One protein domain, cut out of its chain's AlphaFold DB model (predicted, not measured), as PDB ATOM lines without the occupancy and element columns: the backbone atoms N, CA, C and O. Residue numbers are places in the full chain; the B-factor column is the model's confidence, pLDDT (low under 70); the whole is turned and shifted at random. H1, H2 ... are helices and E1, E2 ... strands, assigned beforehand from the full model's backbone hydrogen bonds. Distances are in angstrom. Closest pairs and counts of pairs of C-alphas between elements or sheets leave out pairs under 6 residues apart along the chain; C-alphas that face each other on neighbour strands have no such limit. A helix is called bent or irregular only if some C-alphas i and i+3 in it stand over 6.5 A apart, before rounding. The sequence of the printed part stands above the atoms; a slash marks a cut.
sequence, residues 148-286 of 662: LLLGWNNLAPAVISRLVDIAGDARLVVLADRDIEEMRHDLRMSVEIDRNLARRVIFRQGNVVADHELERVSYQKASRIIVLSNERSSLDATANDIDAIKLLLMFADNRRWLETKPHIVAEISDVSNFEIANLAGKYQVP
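Overview. This is residues 148 to 286 of the 662 residues of the protein "Castor and Pollux protein voltage-gated ion channel component" of Aestuariispira insulae (UniProt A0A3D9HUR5). A twisted sheet of five parallel strands makes the middle of a three-layered body, with H1 and H2 covering one face and H5 covering the other. H6 lies side by side with H5, while the short H3 lies far out from the middle and the small H4 grazes the sheet. The printed part has 139 residues with six named helices and five named strands, in the order E1 H1 E2 H2 H3 E3 H4 E4 H5 E5 H6, and the sheet's order is E3 E2 E1 E4 E5. The class is mixed, helices and strands; the whole is compact, with a radius of gyration of the C-alphas of 14.5 A, and its outline is rounded, spanning 40 by 40 by 25 A.

Arrangement. E1, residues 148 to 150, is an inner strand of the sheet. H1, residues 156 to 166, is on the sheet at a height of 8.5 A and only just over E1 and E2, residues 172 to 176, with 3 of its C-alphas falling on each. It runs along the strands, at 15 degrees to E1 on the local plane. E1 and E2 are parallel neighbours, with N 149 and O 173 2.8 A apart, within hydrogen-bond range. H2, residues 180 to 190, is on the same face as H1 and runs slantwise to E3, residues 201 to 205, at 40 degrees on the local plane. H1 and H2 touch about perpendicular, at 77 degrees, and their closest C-alphas, those of Pro 157 and Leu 187, are 5.0 A apart. H3, residues 195 to 198, is not on the sheet and is apart from H2. E3, an edge strand, is parallel to E2, with N 202 and O 172 2.8 A apart. H4, residues 211 to 216, only grazes the sheet, with its residues 213 to 216. E4, residues 224 to 227, is parallel to E1, with N 226 and O 148 2.8 A apart. H5, residues 242 to 251, is on the opposite face from H1, at a height of 9.0 A. E5, residues 263 to 268, is the other edge strand and is parallel to E4, with N 225 and O 263 2.8 A apart. H6, residues 271 to 280, touches H5 at a shallow tilt of 23 degrees, the same way; their closest C-alphas, those of Leu 249 and Ala 280, are 4.7 A apart. Three strand-helix-strand units, two parallel neighbour strands with helices between, are E1 H1 E2, E2 H2 H3 E3 and E4 H5 E5; E3 H4 E4 is a split one, with E2 and E1 between its strands, and the four crossovers are right-handed. In H1, H2, H4 and H5 every O i to N i+4 pair is within hydrogen-bond range; in H6 4 of 6 are, and H3 is too short for such a pair.

Along the chain. E1 begins at C-alpha 148, at (498.263, 339.162, 358.146). From first to last C-alpha H1 measures 15.3 A, H2 15.5 A, H5 14.3 A and H6 14.8 A. E2 and E3 measure 13.1 A each, E4 10.0 A and E5 16.8 A. E5 ends at C-alpha 268, at (511.795, 333.464, 366.286). H6 is irregular, with C-alphas 272 and 275 7.2 A apart, and ends at C-alpha 280, at (512.822, 326.265, 356.527).

Size, cuts and confidence. The two C-alphas farthest apart, those of Leu 235 and Glu 259, are 40.7 A apart. The printed part has no cut. The links E4 to H5, with 14 residues, and H5 to E5, with 11, are long. The mean pLDDT of the printed part is 86.7, and residues 192 to 198 and 232 to 238 are under 70.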
ATOM      1  N   LEU A 148     498.591 340.356 357.377       96.25
ATOM      2  CA  LEU A 148     498.263 339.162 358.146       96.25
ATOM      3  C   LEU A 148     499.329 338.916 359.217       96.25
ATOM      4  O   LEU A 148     500.498 338.747 358.890       96.25
ATOM      5  N   LEU A 149     498.918 338.861 360.479       97.25
ATOM      6  CA  LEU A 149     499.736 338.440 361.612       97.25
ATOM      7  C   LEU A 149     499.347 337.009 362.005       97.25
ATOM      8  O   LEU A 149     498.168 336.734 362.241       97.25
ATOM      9  N   LEU A 150     500.320 336.106 362.056       97.06
ATOM     10  CA  LEU A 150     500.145 334.703 362.428       97.06
ATOM     11  C   LEU A 150     500.901 334.417 363.723       97.06
ATOM     12  O   LEU A 150     502.112 334.594 363.760       97.06
ATOM     13  N   GLY A 151     500.201 333.921 364.740       95.06
ATOM     14  CA  GLY A 151     500.778 333.628 366.053       95.06
ATOM     15  C   GLY A 151     500.537 334.743 367.070       95.06
ATOM     16  O   GLY A 151     500.017 335.811 366.736       95.06
ATOM     17  N   TRP A 152     500.865 334.456 368.331       93.31
ATOM     18  CA  TRP A 152     500.714 335.391 369.440       93.31
ATOM     19  C   TRP A 152     501.755 335.120 370.531       93.31
ATOM     20  O   TRP A 152     501.863 334.002 371.032       93.31
ATOM     21  N   ASN A 153     502.466 336.172 370.921       90.94
ATOM     22  CA  ASN A 153     503.378 336.240 372.059       90.94
ATOM     23  C   ASN A 153     503.315 337.656 372.670       90.94
ATOM     24  O   ASN A 153     502.513 338.490 372.231       90.94
ATOM     25  N   ASN A 154     504.161 337.950 373.652       86.25
ATOM     26  CA  ASN A 154     504.287 339.262 374.291       86.25
ATOM     27  C   ASN A 154     504.624 340.419 373.321       86.25
ATOM     28  O   ASN A 154     504.299 341.568 373.613       86.25
ATOM     29  N   LEU A 155     505.196 340.143 372.141       90.31
ATOM     30  CA  LEU A 155     505.452 341.148 371.100       90.31
ATOM     31  C   LEU A 155     504.189 341.514 370.312       90.31
ATOM     32  O   LEU A 155     504.127 342.597 369.725       90.31
ATOM     33  N   ALA A 156     503.185 340.631 370.267       92.88
ATOM     34  CA  ALA A 156     502.032 340.779 369.384       92.88
ATOM     35  C   ALA A 156     501.275 342.109 369.570       92.88
ATOM     36  O   ALA A 156     501.011 342.757 368.553       92.88
ATOM     37  N   PRO A 157     500.966 342.591 370.795       90.75
ATOM     38  CA  PRO A 157     500.311 343.889 370.975       90.75
ATOM     39  C   PRO A 157     501.109 345.063 370.391       90.75
ATOM     40  O   PRO A 157     500.550 345.894 369.667       90.75
ATOM     41  N   ALA A 158     502.421 345.100 370.644       89.06
ATOM     42  CA  ALA A 158     503.310 346.141 370.138       89.06
ATOM     43  C   ALA A 158     503.416 346.073 368.604       89.06
ATOM     44  O   ALA A 158     503.194 347.075 367.924       89.06
ATOM     45  N   VAL A 159     503.628 344.876 368.041       92.31
ATOM     46  CA  VAL A 159     503.665 344.635 366.585       92.31
ATOM     47  C   VAL A 159     502.363 345.070 365.921       92.31
ATOM     48  O   VAL A 159     502.405 345.764 364.909       92.31
ATOM     49  N   ILE A 160     501.204 344.729 366.493       92.12
ATOM     50  CA  ILE A 160     499.898 345.159 365.980       92.12
ATOM     51  C   ILE A 160     499.833 346.682 365.895       92.12
ATOM     52  O   ILE A 160     499.457 347.202 364.848       92.12
ATOM     53  N   SER A 161     500.230 347.391 366.955       87.06
ATOM     54  CA  SER A 161     500.251 348.855 366.963       87.06
ATOM     55  C   SER A 161     501.089 349.418 365.812       87.06
ATOM     56  O   SER A 161     500.571 350.152 364.966       87.06
ATOM     57  N   ARG A 162     502.347 348.965 365.687       87.19
ATOM     58  CA  ARG A 162     503.273 349.460 364.652       87.19
ATOM     59  C   ARG A 162     502.803 349.118 363.244       87.19
ATOM     60  O   ARG A 162     502.959 349.918 362.323       87.19
ATOM     61  N   LEU A 163     502.207 347.941 363.064       88.75
ATOM     62  CA  LEU A 163     501.655 347.524 361.780       88.75
ATOM     63  C   LEU A 163     500.458 348.377 361.368       88.75
ATOM     64  O   LEU A 163     500.341 348.682 360.185       88.75
ATOM     65  N   VAL A 164     499.581 348.780 362.296       86.31
ATOM     66  CA  VAL A 164     498.448 349.657 361.956       86.31
ATOM     67  C   VAL A 164     498.934 351.051 361.545       86.31
ATOM     68  O   VAL A 164     498.369 351.614 360.602       86.31
ATOM     69  N   ASP A 165     500.003 351.560 362.164       80.19
ATOM     70  CA  ASP A 165     500.617 352.843 361.794       80.19
ATOM     71  C   ASP A 165     501.159 352.824 360.356       80.19
ATOM     72  O   ASP A 165     500.945 353.764 359.589       80.19
ATOM     73  N   ILE A 166     501.801 351.724 359.941       77.69
ATOM     74  CA  ILE A 166     502.342 351.591 358.575       77.69
ATOM     75  C   ILE A 166     501.331 351.059 357.550       77.69
ATOM     76  O   ILE A 166     501.602 351.097 356.349       77.69
ATOM     77  N   ALA A 167     500.175 350.544 357.985       77.38
ATOM     78  CA  ALA A 167     499.201 349.889 357.110       77.38
ATOM     79  C   ALA A 167     498.514 350.840 356.117       77.38
ATOM     80  O   ALA A 167     497.872 350.366 355.177       77.38
ATOM     81  N   GLY A 168     498.592 352.162 356.312       79.31
ATOM     82  CA  GLY A 168     497.847 353.126 355.497       79.31
ATOM     83  C   GLY A 168     496.344 352.894 355.651       79.31
ATOM     84  O   GLY A 168     495.841 353.027 356.761       79.31
ATOM     85  N   ASP A 169     495.657 352.460 354.590       82.06
ATOM     86  CA  ASP A 169     494.231 352.076 354.604       82.06
ATOM     87  C   ASP A 169     493.987 350.562 354.776       82.06
ATOM     88  O   ASP A 169     492.847 350.128 354.971       82.06
ATOM     89  N   ALA A 170     495.036 349.732 354.727       86.25
ATOM     90  CA  ALA A 170     494.892 348.280 354.785       86.25
ATOM     91  C   ALA A 170     494.341 347.805 356.143       86.25
ATOM     92  O   ALA A 170     494.606 348.389 357.201       86.25
ATOM     93  N   ARG A 171     493.561 346.720 356.126       91.25
ATOM     94  CA  ARG A 171     493.122 346.024 357.345       91.25
ATOM     95  C   ARG A 171     494.256 345.158 357.889       91.25
ATOM     96  O   ARG A 171     495.051 344.627 357.118       91.25
ATOM     97  N   LEU A 172     494.295 344.988 359.209       93.75
ATOM     98  CA  LEU A 172     495.189 344.042 359.874       93.75
ATOM     99  C   LEU A 172     494.365 342.852 360.357       93.75
ATOM    100  O   LEU A 172     493.390 343.021 361.085       93.75
ATOM    101  N   VAL A 173     494.744 341.652 359.944       95.06
ATOM    102  CA  VAL A 173     494.093 340.400 360.328       95.06
ATOM    103  C   VAL A 173     495.051 339.631 361.220       95.06
ATOM    104  O   VAL A 173     496.209 339.466 360.860       95.06
ATOM    105  N   VAL A 174     494.577 339.158 362.367       95.50
ATOM    106  CA  VAL A 174     495.372 338.378 363.321       95.50
ATOM    107  C   VAL A 174     494.762 336.989 363.438       95.50
ATOM    108  O   VAL A 174     493.575 336.881 363.745       95.50
ATOM    109  N   LEU A 175     495.553 335.946 363.194       95.56
ATOM    110  CA  LEU A 175     495.183 334.552 363.437       95.56
ATOM    111  C   LEU A 175     496.079 333.976 364.533       95.56
ATOM    112  O   LEU A 175     497.293 333.890 364.351       95.56
ATOM    113  N   ALA A 176     495.479 333.546 365.637       94.00
ATOM    114  CA  ALA A 176     496.197 332.920 366.742       94.00
ATOM    115  C   ALA A 176     495.344 331.853 367.436       94.00
ATOM    116  O   ALA A 176     494.112 331.897 367.394       94.00
ATOM    117  N   ASP A 177     495.996 330.915 368.120       89.56
ATOM    118  CA  ASP A 177     495.325 329.902 368.943       89.56
ATOM    119  C   ASP A 177     495.005 330.458 370.342       89.56
ATOM    120  O   ASP A 177     495.432 329.927 371.363       89.56
ATOM    121  N   ARG A 178     494.305 331.598 370.382       88.88
ATOM    122  CA  ARG A 178     493.945 332.319 371.609       88.88
ATOM    123  C   ARG A 178     492.541 332.906 371.509       88.88
ATOM    124  O   ARG A 178     492.056 333.175 370.409       88.88
ATOM    125  N   ASP A 179     491.870 333.075 372.648       88.88
ATOM    126  CA  ASP A 179     490.533 333.671 372.690       88.88
ATOM    127  C   ASP A 179     490.559 335.137 372.221       88.88
ATOM    128  O   ASP A 179     491.495 335.894 372.490       88.88
ATOM    129  N   ILE A 180     489.525 335.544 371.482       88.75
ATOM    130  CA  ILE A 180     489.455 336.884 370.891       88.75
ATOM    131  C   ILE A 180     489.323 337.970 371.956       88.75
ATOM    132  O   ILE A 180     489.910 339.040 371.787       88.75
ATOM    133  N   GLU A 181     488.569 337.733 373.028       86.94
ATOM    134  CA  GLU A 181     488.396 338.732 374.080       86.94
ATOM    135  C   GLU A 181     489.684 338.914 374.883       86.94
ATOM    136  O   GLU A 181     490.010 340.049 375.228       86.94
ATOM    137  N   GLU A 182     490.467 337.849 375.079       88.50
ATOM    138  CA  GLU A 182     491.816 337.946 375.655       88.50
ATOM    139  C   GLU A 182     492.754 338.762 374.765       88.50
ATOM    140  O   GLU A 182     493.327 339.744 375.226       88.50
ATOM    141  N   MET A 183     492.850 338.443 373.469       90.56
ATOM    142  CA  MET A 183     493.686 339.217 372.536       90.56
ATOM    143  C   MET A 183     493.285 340.699 372.494       90.56
ATOM    144  O   MET A 183     494.132 341.590 372.408       90.56
ATOM    145  N   ARG A 184     491.978 340.991 372.561       88.25
ATOM    146  CA  ARG A 184     491.464 342.367 372.631       88.25
ATOM    147  C   ARG A 184     491.780 343.043 373.957       88.25
ATOM    148  O   ARG A 184     491.950 344.261 373.961       88.25
ATOM    149  N   HIS A 185     491.758 342.301 375.057       86.44
ATOM    150  CA  HIS A 185     492.100 342.815 376.372       86.44
ATOM    151  C   HIS A 185     493.582 343.181 376.426       86.44
ATOM    152  O   HIS A 185     493.882 344.345 376.675       86.44
ATOM    153  N   ASP A 186     494.468 342.252 376.065       85.75
ATOM    154  CA  ASP A 186     495.918 342.461 376.028       85.75
ATOM    155  C   ASP A 186     496.275 343.666 375.149       85.75
ATOM    156  O   ASP A 186     496.972 344.578 375.586       85.75
ATOM    157  N   LEU A 187     495.691 343.759 373.945       86.81
ATOM    158  CA  LEU A 187     495.927 344.900 373.058       86.81
ATOM    159  C   LEU A 187     495.521 346.249 373.684       86.81
ATOM    160  O   LEU A 187     496.177 347.255 373.438       86.81
ATOM    161  N   ARG A 188     494.433 346.290 374.466       83.38
ATOM    162  CA  ARG A 188     493.964 347.519 375.135       83.38
ATOM    163  C   ARG A 188     494.808 347.896 376.349       83.38
ATOM    164  O   ARG A 188     494.781 349.062 376.726       83.38
ATOM    165  N   MET A 189     495.454 346.923 376.984       77.62
ATOM    166  CA  MET A 189     496.271 347.138 378.177       77.62
ATOM    167  C   MET A 189     497.694 347.562 377.812       77.62
ATOM    168  O   MET A 189     498.225 348.475 378.433       77.62
ATOM    169  N   SER A 190     498.284 346.945 376.786       71.56
ATOM    170  CA  SER A 190     499.687 347.180 376.424       71.56
ATOM    171  C   SER A 190     499.907 348.419 375.554       71.56
ATOM    172  O   SER A 190     501.023 348.927 375.478       71.56
ATOM    173  N   VAL A 191     498.874 348.900 374.852       70.00
ATOM    174  CA  VAL A 191     499.013 350.014 373.909       70.00
ATOM    175  C   VAL A 191     497.806 350.950 373.977       70.00
ATOM    176  O   VAL A 191     496.656 350.526 373.845       70.00
ATOM    177  N   GLU A 192     498.069 352.254 374.084       66.56
ATOM    178  CA  GLU A 192     497.065 353.299 373.876       66.56
ATOM    179  C   GLU A 192     496.688 353.400 372.391       66.56
ATOM    180  O   GLU A 192     497.154 354.257 371.644       66.56
ATOM    181  N   ILE A 193     495.837 352.490 371.927       63.75
ATOM    182  CA  ILE A 193     495.324 352.531 370.558       63.75
ATOM    183  C   ILE A 193     494.057 353.382 370.532       63.75
ATOM    184  O   ILE A 193     493.077 353.079 371.222       63.75
ATOM    185  N   ASP A 194     494.032 354.414 369.681       65.06
ATOM    186  CA  ASP A 194     492.799 355.154 369.411       65.06
ATOM    187  C   ASP A 194     491.704 354.162 368.979       65.06
ATOM    188  O   ASP A 194     491.911 353.259 368.161       65.06
ATOM    189  N   ARG A 195     490.496 354.314 369.526       64.44
ATOM    190  CA  ARG A 195     489.372 353.390 369.299       64.44
ATOM    191  C   ARG A 195     489.082 353.175 367.812       64.44
ATOM    192  O   ARG A 195     488.515 352.143 367.447       64.44
ATOM    193  N   ASN A 196     489.444 354.132 366.959       62.44
ATOM    194  CA  ASN A 196     489.338 354.011 365.510       62.44
ATOM    195  C   ASN A 196     490.363 353.035 364.907       62.44
ATOM    196  O   ASN A 196     489.979 352.232 364.055       62.44
ATOM    197  N   LEU A 197     491.615 353.031 365.378       66.12
ATOM    198  CA  LEU A 197     492.648 352.086 364.939       66.12
ATOM    199  C   LEU A 197     492.322 350.653 365.385       66.12
ATOM    200  O   LEU A 197     492.413 349.725 364.583       66.12
ATOM    201  N   ALA A 198     491.799 350.468 366.600       69.25
ATOM    202  CA  ALA A 198     491.398 349.146 367.097       69.25
ATOM    203  C   ALA A 198     490.293 348.478 366.248       69.25
ATOM    204  O   ALA A 198     490.202 347.252 366.184       69.25
ATOM    205  N   ARG A 199     489.451 349.262 365.553       72.31
ATOM    206  CA  ARG A 199     488.426 348.738 364.624       72.31
ATOM    207  C   ARG A 199     488.997 348.241 363.297       72.31
ATOM    208  O   ARG A 199     488.281 347.574 362.548       72.31
ATOM    209  N   ARG A 200     490.248 348.577 362.975       82.44
ATOM    210  CA  ARG A 200     490.941 348.106 361.767       82.44
ATOM    211  C   ARG A 200     491.539 346.711 361.942       82.44
ATOM    212  O   ARG A 200     491.855 346.083 360.932       82.44
ATOM    213  N   VAL A 201     491.625 346.231 363.184       90.44
ATOM    214  CA  VAL A 201     492.166 344.917 363.539       90.44
ATOM    215  C   VAL A 201     491.054 343.869 363.598       90.44
ATOM    216  O   VAL A 201     490.062 344.003 364.324       90.44
ATOM    217  N   ILE A 202     491.221 342.804 362.820       91.31
ATOM    218  CA  ILE A 202     490.301 341.678 362.701       91.31
ATOM    219  C   ILE A 202     490.954 340.459 363.350       91.31
ATOM    220  O   ILE A 202     491.820 339.822 362.762       91.31
ATOM    221  N   PHE A 203     490.506 340.110 364.552       92.12
ATOM    222  CA  PHE A 203     490.976 338.919 365.257       92.12
ATOM    223  C   PHE A 203     490.243 337.661 364.799       92.12
ATOM    224  O   PHE A 203     489.027 337.677 364.562       92.12
ATOM    225  N   ARG A 204     490.986 336.565 364.691       92.31
ATOM    226  CA  ARG A 204     490.508 335.232 364.350       92.31
ATOM    227  C   ARG A 204     491.194 334.229 365.266       92.31
ATOM    228  O   ARG A 204     492.417 334.193 365.342       92.31
ATOM    229  N   GLN A 205     490.395 333.412 365.940       91.06
ATOM    230  CA  GLN A 205     490.904 332.282 366.704       91.06
ATOM    231  C   GLN A 205     491.057 331.073 365.779       91.06
ATOM    232  O   GLN A 205     490.141 330.793 364.999       91.06
ATOM    233  N   GLY A 206     492.183 330.369 365.853       89.56
ATOM    234  CA  GLY A 206     492.421 329.141 365.096       89.56
ATOM    235  C   GLY A 206     493.880 328.693 365.103       89.56
ATOM    236  O   GLY A 206     494.790 329.464 365.397       89.56
ATOM    237  N   ASN A 207     494.109 327.431 364.737       90.62
ATOM    238  CA  ASN A 207     495.459 326.891 364.606       90.62
ATOM    239  C   ASN A 207     496.125 327.440 363.337       90.62
ATOM    240  O   ASN A 207     495.712 327.115 362.223       90.62
ATOM    241  N   VAL A 208     497.197 328.208 363.514       92.56
ATOM    242  CA  VAL A 208     497.927 328.872 362.426       92.56
ATOM    243  C   VAL A 208     498.533 327.902 361.408       92.56
ATOM    244  O   VAL A 208     498.677 328.254 360.245       92.56
ATOM    245  N   VAL A 209     498.850 326.666 361.804       92.56
ATOM    246  CA  VAL A 209     499.483 325.658 360.931       92.56
ATOM    247  C   VAL A 209     498.449 324.892 360.093       92.56
ATOM    248  O   VAL A 209     498.795 324.134 359.186       92.56
ATOM    249  N   ALA A 210     497.157 325.048 360.381       93.31
ATOM    250  CA  ALA A 210     496.113 324.350 359.651       93.31
ATOM    251  C   ALA A 210     495.801 325.048 358.313       93.31
ATOM    252  O   ALA A 210     495.352 326.190 358.288       93.31
ATOM    253  N   ASP A 211     495.954 324.330 357.192       91.31
ATOM    254  CA  ASP A 211     495.736 324.882 355.839       91.31
ATOM    255  C   ASP A 211     494.360 325.553 355.665       91.31
ATOM    256  O   ASP A 211     494.267 326.650 355.121       91.31
ATOM    257  N   HIS A 212     493.294 324.936 356.184       91.31
ATOM    258  CA  HIS A 212     491.937 325.489 356.096       91.31
ATOM    259  C   HIS A 212     491.753 326.786 356.901       91.31
ATOM    260  O   HIS A 212     490.924 327.616 356.539       91.31
ATOM    261  N   GLU A 213     492.523 326.982 357.974       92.88
ATOM    262  CA  GLU A 213     492.502 328.207 358.779       92.88
ATOM    263  C   GLU A 213     493.264 329.337 358.082       92.88
ATOM    264  O   GLU A 213     492.801 330.478 358.071       92.88
ATOM    265  N   LEU A 214     494.378 329.018 357.415       93.81
ATOM    266  CA  LEU A 214     495.097 329.969 356.565       93.81
ATOM    267  C   LEU A 214     494.223 330.441 355.395       93.81
ATOM    268  O   LEU A 214     494.118 331.644 355.140       93.81
ATOM    269  N   GLU A 215     493.544 329.517 354.709       92.38
ATOM    270  CA  GLU A 215     492.571 329.845 353.656       92.38
ATOM    271  C   GLU A 215     491.436 330.729 354.190       92.38
ATOM    272  O   GLU A 215     491.047 331.704 353.546       92.38
ATOM    273  N   ARG A 216     490.946 330.446 355.404       91.88
ATOM    274  CA  ARG A 216     489.889 331.219 356.071       91.88
ATOM    275  C   ARG A 216     490.283 332.674 356.325       91.88
ATOM    276  O   ARG A 216     489.401 333.532 356.322       91.88
ATOM    277  N   VAL A 217     491.571 332.966 356.517       94.06
ATOM    278  CA  VAL A 217     492.096 334.334 356.689       94.06
ATOM    279  C   VAL A 217     492.652 334.952 355.402       94.06
ATOM    280  O   VAL A 217     493.287 336.007 355.446       94.06
ATOM    281  N   SER A 218     492.388 334.328 354.249       93.19
ATOM    282  CA  SER A 218     492.788 334.818 352.925       93.19
ATOM    283  C   SER A 218     494.294 335.094 352.798       93.19
ATOM    284  O   SER A 218     494.699 336.075 352.177       93.19
ATOM    285  N   TYR A 219     495.145 334.221 353.354       93.75
ATOM    286  CA  TYR A 219     496.604 334.430 353.379       93.75
ATOM    287  C   TYR A 219     497.241 334.648 351.995       93.75
ATOM    288  O   TYR A 219     498.193 335.409 351.867       93.75
ATOM    289  N   GLN A 220     496.697 334.028 350.942       92.75
ATOM    290  CA  GLN A 220     497.186 334.169 349.562       92.75
ATOM    291  C   GLN A 220     496.946 335.560 348.962       92.75
ATOM    292  O   GLN A 220     497.580 335.901 347.971       92.75
ATOM    293  N   LYS A 221     496.010 336.330 349.530       92.19
ATOM    294  CA  LYS A 221     495.617 337.671 349.075       92.19
ATOM    295  C   LYS A 221     496.172 338.780 349.972       92.19
ATOM    296  O   LYS A 221     495.890 339.952 349.733       92.19
ATOM    297  N   ALA A 222     496.916 338.420 351.018       93.06
ATOM    298  CA  ALA A 222     497.572 339.383 351.889       93.06
ATOM    299  C   ALA A 222     498.677 340.124 351.119       93.06
ATOM    300  O   ALA A 222     499.319 339.549 350.244       93.06
ATOM    301  N   SER A 223     498.932 341.387 351.462       91.69
ATOM    302  CA  SER A 223     500.107 342.112 350.954       91.69
ATOM    303  C   SER A 223     501.372 341.759 351.740       91.69
ATOM    304  O   SER A 223     502.477 341.758 351.192       91.69
ATOM    305  N   ARG A 224     501.206 341.459 353.036       92.94
ATOM    306  CA  ARG A 224     502.278 341.171 353.995       92.94
ATOM    307  C   ARG A 224     501.839 340.101 354.983       92.94
ATOM    308  O   ARG A 224     500.696 340.129 355.439       92.94
ATOM    309  N   ILE A 225     502.751 339.201 355.333       95.31
ATOM    310  CA  ILE A 225     502.550 338.177 356.357       95.31
ATOM    311  C   ILE A 225     503.665 338.298 357.395       95.31
ATOM    312  O   ILE A 225     504.842 338.176 357.071       95.31
ATOM    313  N   ILE A 226     503.288 338.525 358.645       96.62
ATOM    314  CA  ILE A 226     504.193 338.525 359.787       96.62
ATOM    315  C   ILE A 226     503.903 337.250 360.567       96.62
ATOM    316  O   ILE A 226     502.760 336.996 360.945       96.62
ATOM    317  N   VAL A 227     504.928 336.436 360.777       97.00
ATOM    318  CA  VAL A 227     504.849 335.211 361.570       97.00
ATOM    319  C   VAL A 227     505.536 335.475 362.900       97.00
ATOM    320  O   VAL A 227     506.708 335.830 362.904       97.00
ATOM    321  N   LEU A 228     504.820 335.323 364.005       96.12
ATOM    322  CA  LEU A 228     505.380 335.380 365.351       96.12
ATOM    323  C   LEU A 228     505.515 333.968 365.917       96.12
ATOM    324  O   LEU A 228     504.737 333.066 365.575       96.12
ATOM    325  N   SER A 229     506.481 333.791 366.812       92.50
ATOM    326  CA  SER A 229     506.513 332.638 367.708       92.50
ATOM    327  C   SER A 229     505.239 332.589 368.566       92.50
ATOM    328  O   SER A 229     504.536 333.587 368.751       92.50
ATOM    329  N   ASN A 230     504.883 331.394 369.033       86.56
ATOM    330  CA  ASN A 230     503.657 331.172 369.793       86.56
ATOM    331  C   ASN A 230     504.011 330.761 371.223       86.56
ATOM    332  O   ASN A 230     504.714 329.770 371.415       86.56
ATOM    333  N   GLU A 231     503.513 331.482 372.221       75.75
ATOM    334  CA  GLU A 231     503.759 331.163 373.632       75.75
ATOM    335  C   GLU A 231     502.970 329.914 374.051       75.75
ATOM    336  O   GLU A 231     501.808 329.980 374.447       75.75
ATOM    337  N   ARG A 232     503.596 328.736 373.941       64.94
ATOM    338  CA  ARG A 232     502.966 327.452 374.292       64.94
ATOM    339  C   ARG A 232     503.300 326.989 375.701       64.94
ATOM    340  O   ARG A 232     502.480 326.336 376.343       64.94
ATOM    341  N   SER A 233     504.520 327.260 376.154       56.94
ATOM    342  CA  SER A 233     505.019 326.857 377.467       56.94
ATOM    343  C   SER A 233     506.176 327.760 377.880       56.94
ATOM    344  O   SER A 233     507.116 327.940 377.108       56.94
ATOM    345  N   SER A 234     506.156 328.265 379.115       55.50
ATOM    346  CA  SER A 234     507.315 328.945 379.712       55.50
ATOM    347  C   SER A 234     508.487 327.987 379.973       55.50
ATOM    348  O   SER A 234     509.635 328.414 380.037       55.50
ATOM    349  N   LEU A 235     508.214 326.681 380.085       51.56
ATOM    350  CA  LEU A 235     509.195 325.655 380.454       51.56
ATOM    351  C   LEU A 235     509.960 325.064 379.256       51.56
ATOM    352  O   LEU A 235     511.016 324.474 379.454       51.56
ATOM    353  N   ASP A 236     509.450 325.195 378.026       60.59
ATOM    354  CA  ASP A 236     510.123 324.701 376.812       60.59
ATOM    355  C   ASP A 236     509.994 325.718 375.672       60.59
ATOM    356  O   ASP A 236     509.170 325.570 374.768       60.59
ATOM    357  N   ALA A 237     510.814 326.772 375.724       58.69
ATOM    358  CA  ALA A 237     510.801 327.817 374.701       58.69
ATOM    359  C   ALA A 237     511.202 327.300 373.309       58.69
ATOM    360  O   ALA A 237     510.743 327.840 372.308       58.69
ATOM    361  N   THR A 238     511.948 326.192 373.218       63.25
ATOM    362  CA  THR A 238     512.257 325.526 371.939       63.25
ATOM    363  C   THR A 238     510.984 325.152 371.182       63.25
ATOM    364  O   THR A 238     510.961 325.128 369.950       63.25
ATOM    365  N   ALA A 239     509.905 324.859 371.916       77.88
ATOM    366  CA  ALA A 239     508.617 324.514 371.343       77.88
ATOM    367  C   ALA A 239     507.808 325.728 370.851       77.88
ATOM    368  O   ALA A 239     506.876 325.533 370.061       77.88
ATOM    369  N   ASN A 240     508.155 326.951 371.273       84.31
ATOM    370  CA  ASN A 240     507.426 328.173 370.912       84.31
ATOM    371  C   ASN A 240     507.600 328.528 369.426       84.31
ATOM    372  O   ASN A 240     506.668 329.013 368.780       84.31
ATOM    373  N   ASP A 241     508.750 328.189 368.840       91.62
ATOM    374  CA  ASP A 241     509.070 328.500 367.440       91.62
ATOM    375  C   ASP A 241     508.574 327.442 366.443       91.62
ATOM    376  O   ASP A 241     508.636 327.639 365.226       91.62
ATOM    377  N   ILE A 242     508.058 326.303 366.924       91.81
ATOM    378  CA  ILE A 242     507.668 325.168 366.072       91.81
ATOM    379  C   ILE A 242     506.629 325.580 365.023       91.81
ATOM    380  O   ILE A 242     506.705 325.141 363.873       91.81
ATOM    381  N   ASP A 243     505.638 326.383 365.407       92.94
ATOM    382  CA  ASP A 243     504.590 326.827 364.485       92.94
ATOM    383  C   ASP A 243     505.144 327.801 363.444       92.94
ATOM    384  O   ASP A 243     504.839 327.652 362.259       92.94
ATOM    385  N   ALA A 244     506.022 328.720 363.855       95.12
ATOM    386  CA  ALA A 244     506.690 329.653 362.956       95.12
ATOM    387  C   ALA A 244     507.550 328.912 361.918       95.12
ATOM    388  O   ALA A 244     507.411 329.138 360.715       95.12
ATOM    389  N   ILE A 245     508.360 327.939 362.350       95.44
ATOM    390  CA  ILE A 245     509.186 327.106 361.460       95.44
ATOM    391  C   ILE A 245     508.315 326.300 360.484       95.44
ATOM    392  O   ILE A 245     508.627 326.208 359.295       95.44
ATOM    393  N   LYS A 246     507.193 325.729 360.945       94.25
ATOM    394  CA  LYS A 246     506.252 325.015 360.064       94.25
ATOM    395  C   LYS A 246     505.614 325.943 359.034       94.25
ATOM    396  O   LYS A 246     505.528 325.567 357.867       94.25
ATOM    397  N   LEU A 247     505.210 327.146 359.435       95.31
ATOM    398  CA  LEU A 247     504.683 328.161 358.524       95.31
ATOM    399  C   LEU A 247     505.722 328.571 357.478       95.31
ATOM    400  O   LEU A 247     505.397 328.636 356.296       95.31
ATOM    401  N   LEU A 248     506.983 328.763 357.878       95.44
ATOM    402  CA  LEU A 248     508.084 329.039 356.953       95.44
ATOM    403  C   LEU A 248     508.266 327.914 355.924       95.44
ATOM    404  O   LEU A 248     508.338 328.199 354.728       95.44
ATOM    405  N   LEU A 249     508.244 326.646 356.357       93.56
ATOM    406  CA  LEU A 249     508.283 325.486 355.453       93.56
ATOM    407  C   LEU A 249     507.118 325.493 354.454       93.56
ATOM    408  O   LEU A 249     507.307 325.190 353.276       93.56
ATOM    409  N   MET A 250     505.914 325.843 354.913       92.12
ATOM    410  CA  MET A 250     504.731 325.942 354.058       92.12
ATOM    411  C   MET A 250     504.878 327.089 353.052       92.12
ATOM    412  O   MET A 250     504.663 326.894 351.859       92.12
ATOM    413  N   PHE A 251     505.301 328.271 353.496       92.31
ATOM    414  CA  PHE A 251     505.447 329.468 352.661       92.31
ATOM    415  C   PHE A 251     506.647 329.434 351.704       92.31
ATOM    416  O   PHE A 251     506.695 330.203 350.734       92.31
ATOM    417  N   ALA A 252     507.596 328.523 351.927       87.94
ATOM    418  CA  ALA A 252     508.696 328.231 351.015       87.94
ATOM    419  C   ALA A 252     508.287 327.385 349.786       87.94
ATOM    420  O   ALA A 252     509.092 327.226 348.858       87.94
ATOM    421  N   ASP A 253     507.069 326.823 349.747       86.88
ATOM    422  CA  ASP A 253     506.521 326.171 348.550       86.88
ATOM    423  C   ASP A 253     505.822 327.195 347.647       86.88
ATOM    424  O   ASP A 253     504.677 327.586 347.878       86.88
ATOM    425  N   ASN A 254     506.501 327.593 346.567       81.75
ATOM    426  CA  ASN A 254     505.988 328.599 345.637       81.75
ATOM    427  C   ASN A 254     504.672 328.200 344.946       81.75
ATOM    428  O   ASN A 254     503.950 329.075 344.480       81.75
ATOM    429  N   ARG A 255     504.314 326.909 344.913       83.62
ATOM    430  CA  ARG A 255     503.057 326.432 344.304       83.62
ATOM    431  C   ARG A 255     501.810 326.832 345.094       83.62
ATOM    432  O   ARG A 255     500.705 326.693 344.579       83.62
ATOM    433  N   ARG A 256     501.973 327.286 346.342       85.69
ATOM    434  CA  ARG A 256     500.870 327.765 347.184       85.69
ATOM    435  C   ARG A 256     500.407 329.173 346.825       85.69
ATOM    436  O   ARG A 256     499.299 329.536 347.204       85.69
ATOM    437  N   TRP A 257     501.213 329.961 346.119       87.31
ATOM    438  CA  TRP A 257     500.865 331.338 345.770       87.31
ATOM    439  C   TRP A 257     500.142 331.370 344.421       87.31
ATOM    440  O   TRP A 257     500.595 330.763 343.455       87.31
ATOM    441  N   LEU A 258     498.991 332.046 344.376       77.94
ATOM    442  CA  LEU A 258     498.181 332.178 343.157       77.94
ATOM    443  C   LEU A 258     498.727 333.260 342.218       77.94
ATOM    444  O   LEU A 258     498.679 333.101 341.000       77.94
ATOM    445  N   GLU A 259     499.239 334.344 342.799       77.12
ATOM    446  CA  GLU A 259     499.795 335.498 342.092       77.12
ATOM    447  C   GLU A 259     501.223 335.768 342.592       77.12
ATOM    448  O   GLU A 259     502.102 334.911 342.495       77.12
ATOM    449  N   THR A 260     501.468 336.950 343.152       80.69
ATOM    450  CA  THR A 260     502.735 337.329 343.765       80.69
ATOM    451  C   THR A 260     502.802 336.842 345.204       80.69
ATOM    452  O   THR A 260     501.870 337.046 345.983       80.69
ATOM    453  N   LYS A 261     503.931 336.236 345.576       85.38
ATOM    454  CA  LYS A 261     504.223 335.904 346.971       85.38
ATOM    455  C   LYS A 261     504.253 337.203 347.800       85.38
ATOM    456  O   LYS A 261     504.972 338.123 347.407       85.38
ATOM    457  N   PRO A 262     503.501 337.296 348.911       89.06
ATOM    458  CA  PRO A 262     503.534 338.470 349.776       89.06
ATOM    459  C   PRO A 262     504.910 338.653 350.413       89.06
ATOM    460  O   PRO A 262     505.706 337.712 350.483       89.06
ATOM    461  N   HIS A 263     505.177 339.847 350.939       89.88
ATOM    462  CA  HIS A 263     506.328 340.034 351.819       89.88
ATOM    463  C   HIS A 263     506.091 339.256 353.110       89.88
ATOM    464  O   HIS A 263     505.077 339.456 353.776       89.88
ATOM    465  N   ILE A 264     507.010 338.354 353.443       92.88
ATOM    466  CA  ILE A 264     506.925 337.527 354.643       92.88
ATOM    467  C   ILE A 264     508.107 337.877 355.532       92.88
ATOM    468  O   ILE A 264     509.231 337.932 355.040       92.88
ATOM    469  N   VAL A 265     507.858 338.075 356.819       94.19
ATOM    470  CA  VAL A 265     508.889 338.147 357.858       94.19
ATOM    471  C   VAL A 265     508.488 337.216 358.992       94.19
ATOM    472  O   VAL A 265     507.301 337.089 359.299       94.19
ATOM    473  N   ALA A 266     509.465 336.543 359.587       95.56
ATOM    474  CA  ALA A 266     509.245 335.697 360.747       95.56
ATOM    475  C   ALA A 266     510.095 336.154 361.928       95.56
ATOM    476  O   ALA A 266     511.289 336.420 361.786       95.56
ATOM    477  N   GLU A 267     509.458 336.212 363.086       95.31
ATOM    478  CA  GLU A 267     510.096 336.307 364.383       95.31
ATOM    479  C   GLU A 267     510.259 334.900 364.965       95.31
ATOM    480  O   GLU A 267     509.384 334.040 364.832       95.31
ATOM    481  N   ILE A 268     511.424 334.673 365.560       94.19
ATOM    482  CA  ILE A 268     511.795 333.464 366.286       94.19
ATOM    483  C   ILE A 268     512.227 333.914 367.678       94.19
ATOM    484  O   ILE A 268     513.017 334.849 367.811       94.19
ATOM    485  N   SER A 269     511.718 333.246 368.702       89.38
ATOM    486  CA  SER A 269     512.025 333.573 370.090       89.38
ATOM    487  C   SER A 269     513.421 333.101 370.495       89.38
ATOM    488  O   SER A 269     514.164 333.858 371.115       89.38
ATOM    489  N   ASP A 270     513.823 331.887 370.100       86.56
ATOM    490  CA  ASP A 270     515.094 331.287 370.514       86.56
ATOM    491  C   ASP A 270     516.181 331.383 369.423       86.56
ATOM    492  O   ASP A 270     516.004 330.963 368.275       86.56
ATOM    493  N   VAL A 271     517.360 331.891 369.798       87.44
ATOM    494  CA  VAL A 271     518.539 332.001 368.917       87.44
ATOM    495  C   VAL A 271     518.969 330.638 368.366       87.44
ATOM    496  O   VAL A 271     519.385 330.545 367.212       87.44
ATOM    497  N   SER A 272     518.815 329.558 369.134       86.62
ATOM    498  CA  SER A 272     519.180 328.200 368.704       86.62
ATOM    499  C   SER A 272     518.358 327.696 367.510       86.62
ATOM    500  O   SER A 272     518.841 326.890 366.710       86.62
ATOM    501  N   ASN A 273     517.139 328.214 367.332       90.81
ATOM    502  CA  ASN A 273     516.241 327.858 366.235       90.81
ATOM    503  C   ASN A 273     516.470 328.690 364.964       90.81
ATOM    504  O   ASN A 273     515.897 328.377 363.914       90.81
ATOM    505  N   PHE A 274     517.317 329.722 365.021       91.38
ATOM    506  CA  PHE A 274     517.539 330.661 363.921       91.38
ATOM    507  C   PHE A 274     517.985 329.979 362.618       91.38
ATOM    508  O   PHE A 274     517.419 330.242 361.555       91.38
ATOM    509  N   GLU A 275     518.962 329.070 362.673       92.25
ATOM    510  CA  GLU A 275     519.447 328.362 361.477       92.25
ATOM    511  C   GLU A 275     518.370 327.455 360.873       92.25
ATOM    512  O   GLU A 275     518.163 327.435 359.658       92.25
ATOM    513  N   ILE A 276     517.619 326.745 361.719       94.06
ATOM    514  CA  ILE A 276     516.528 325.866 361.281       94.06
ATOM    515  C   ILE A 276     515.420 326.688 360.615       94.06
ATOM    516  O   ILE A 276     514.908 326.290 359.566       94.06
ATOM    517  N   ALA A 277     515.070 327.843 361.181       94.38
ATOM    518  CA  ALA A 277     514.079 328.751 360.617       94.38
ATOM    519  C   ALA A 277     514.525 329.321 359.258       94.38
ATOM    520  O   ALA A 277     513.747 329.320 358.301       94.38
ATOM    521  N   ASN A 278     515.790 329.732 359.127       92.38
ATOM    522  CA  ASN A 278     516.332 330.194 357.849       92.38
ATOM    523  C   ASN A 278     516.326 329.084 356.784       92.38
ATOM    524  O   ASN A 278     515.910 329.325 355.647       92.38
ATOM    525  N   LEU A 279     516.715 327.858 357.150       92.38
ATOM    526  CA  LEU A 279     516.640 326.691 356.267       92.38
ATOM    527  C   LEU A 279     515.195 326.387 355.849       92.38
ATOM    528  O   LEU A 279     514.931 326.147 354.668       92.38
ATOM    529  N   ALA A 280     514.248 326.451 356.788       93.44
ATOM    530  CA  ALA A 280     512.822 326.265 356.527       93.44
ATOM    531  C   ALA A 280     512.273 327.294 355.527       93.44
ATOM    532  O   ALA A 280     511.555 326.929 354.596       93.44
ATOM    533  N   GLY A 281     512.663 328.562 355.678       90.06
ATOM    534  CA  GLY A 281     512.339 329.649 354.755       90.06
ATOM    535  C   GLY A 281     513.188 329.680 353.477       90.06
ATOM    536  O   GLY A 281     513.037 330.612 352.684       90.06
ATOM    537  N   LYS A 282     514.090 328.704 353.272       89.25
ATOM    538  CA  LYS A 282     515.077 328.639 352.174       89.25
ATOM    539  C   LYS A 282     515.920 329.912 352.020       89.25
ATOM    540  O   LYS A 282     516.298 330.264 350.908       89.25
ATOM    541  N   TYR A 283     516.174 330.632 353.113       85.88
ATOM    542  CA  TYR A 283     516.824 331.951 353.115       85.88
ATOM    543  C   TYR A 283     516.126 333.014 352.235       85.88
ATOM    544  O   TYR A 283     516.723 334.035 351.911       85.88
ATOM    545  N   GLN A 284     514.864 332.797 351.842       83.88
ATOM    546  CA  GLN A 284     514.060 333.745 351.054       83.88
ATOM    547  C   GLN A 284     513.115 334.578 351.927       83.88
ATOM    548  O   GLN A 284     512.530 335.554 351.459       83.88
ATOM    549  N   VAL A 285     512.930 334.164 353.180       88.88
ATOM    550  CA  VAL A 285     512.106 334.853 354.170       88.88
ATOM    551  C   VAL A 285     513.036 335.434 355.236       88.88
ATOM    552  O   VAL A 285     513.751 334.662 355.873       88.88
ATOM    553  N   PRO A 286     513.047 336.762 355.436       90.25
ATOM    554  CA  PRO A 286     513.678 337.399 356.583       90.25
ATOM    555  C   PRO A 286     513.259 336.751 357.908       90.25
ATOM    556  O   PRO A 286     512.085 336.790 358.275       90.25
TER     557      PRO A 286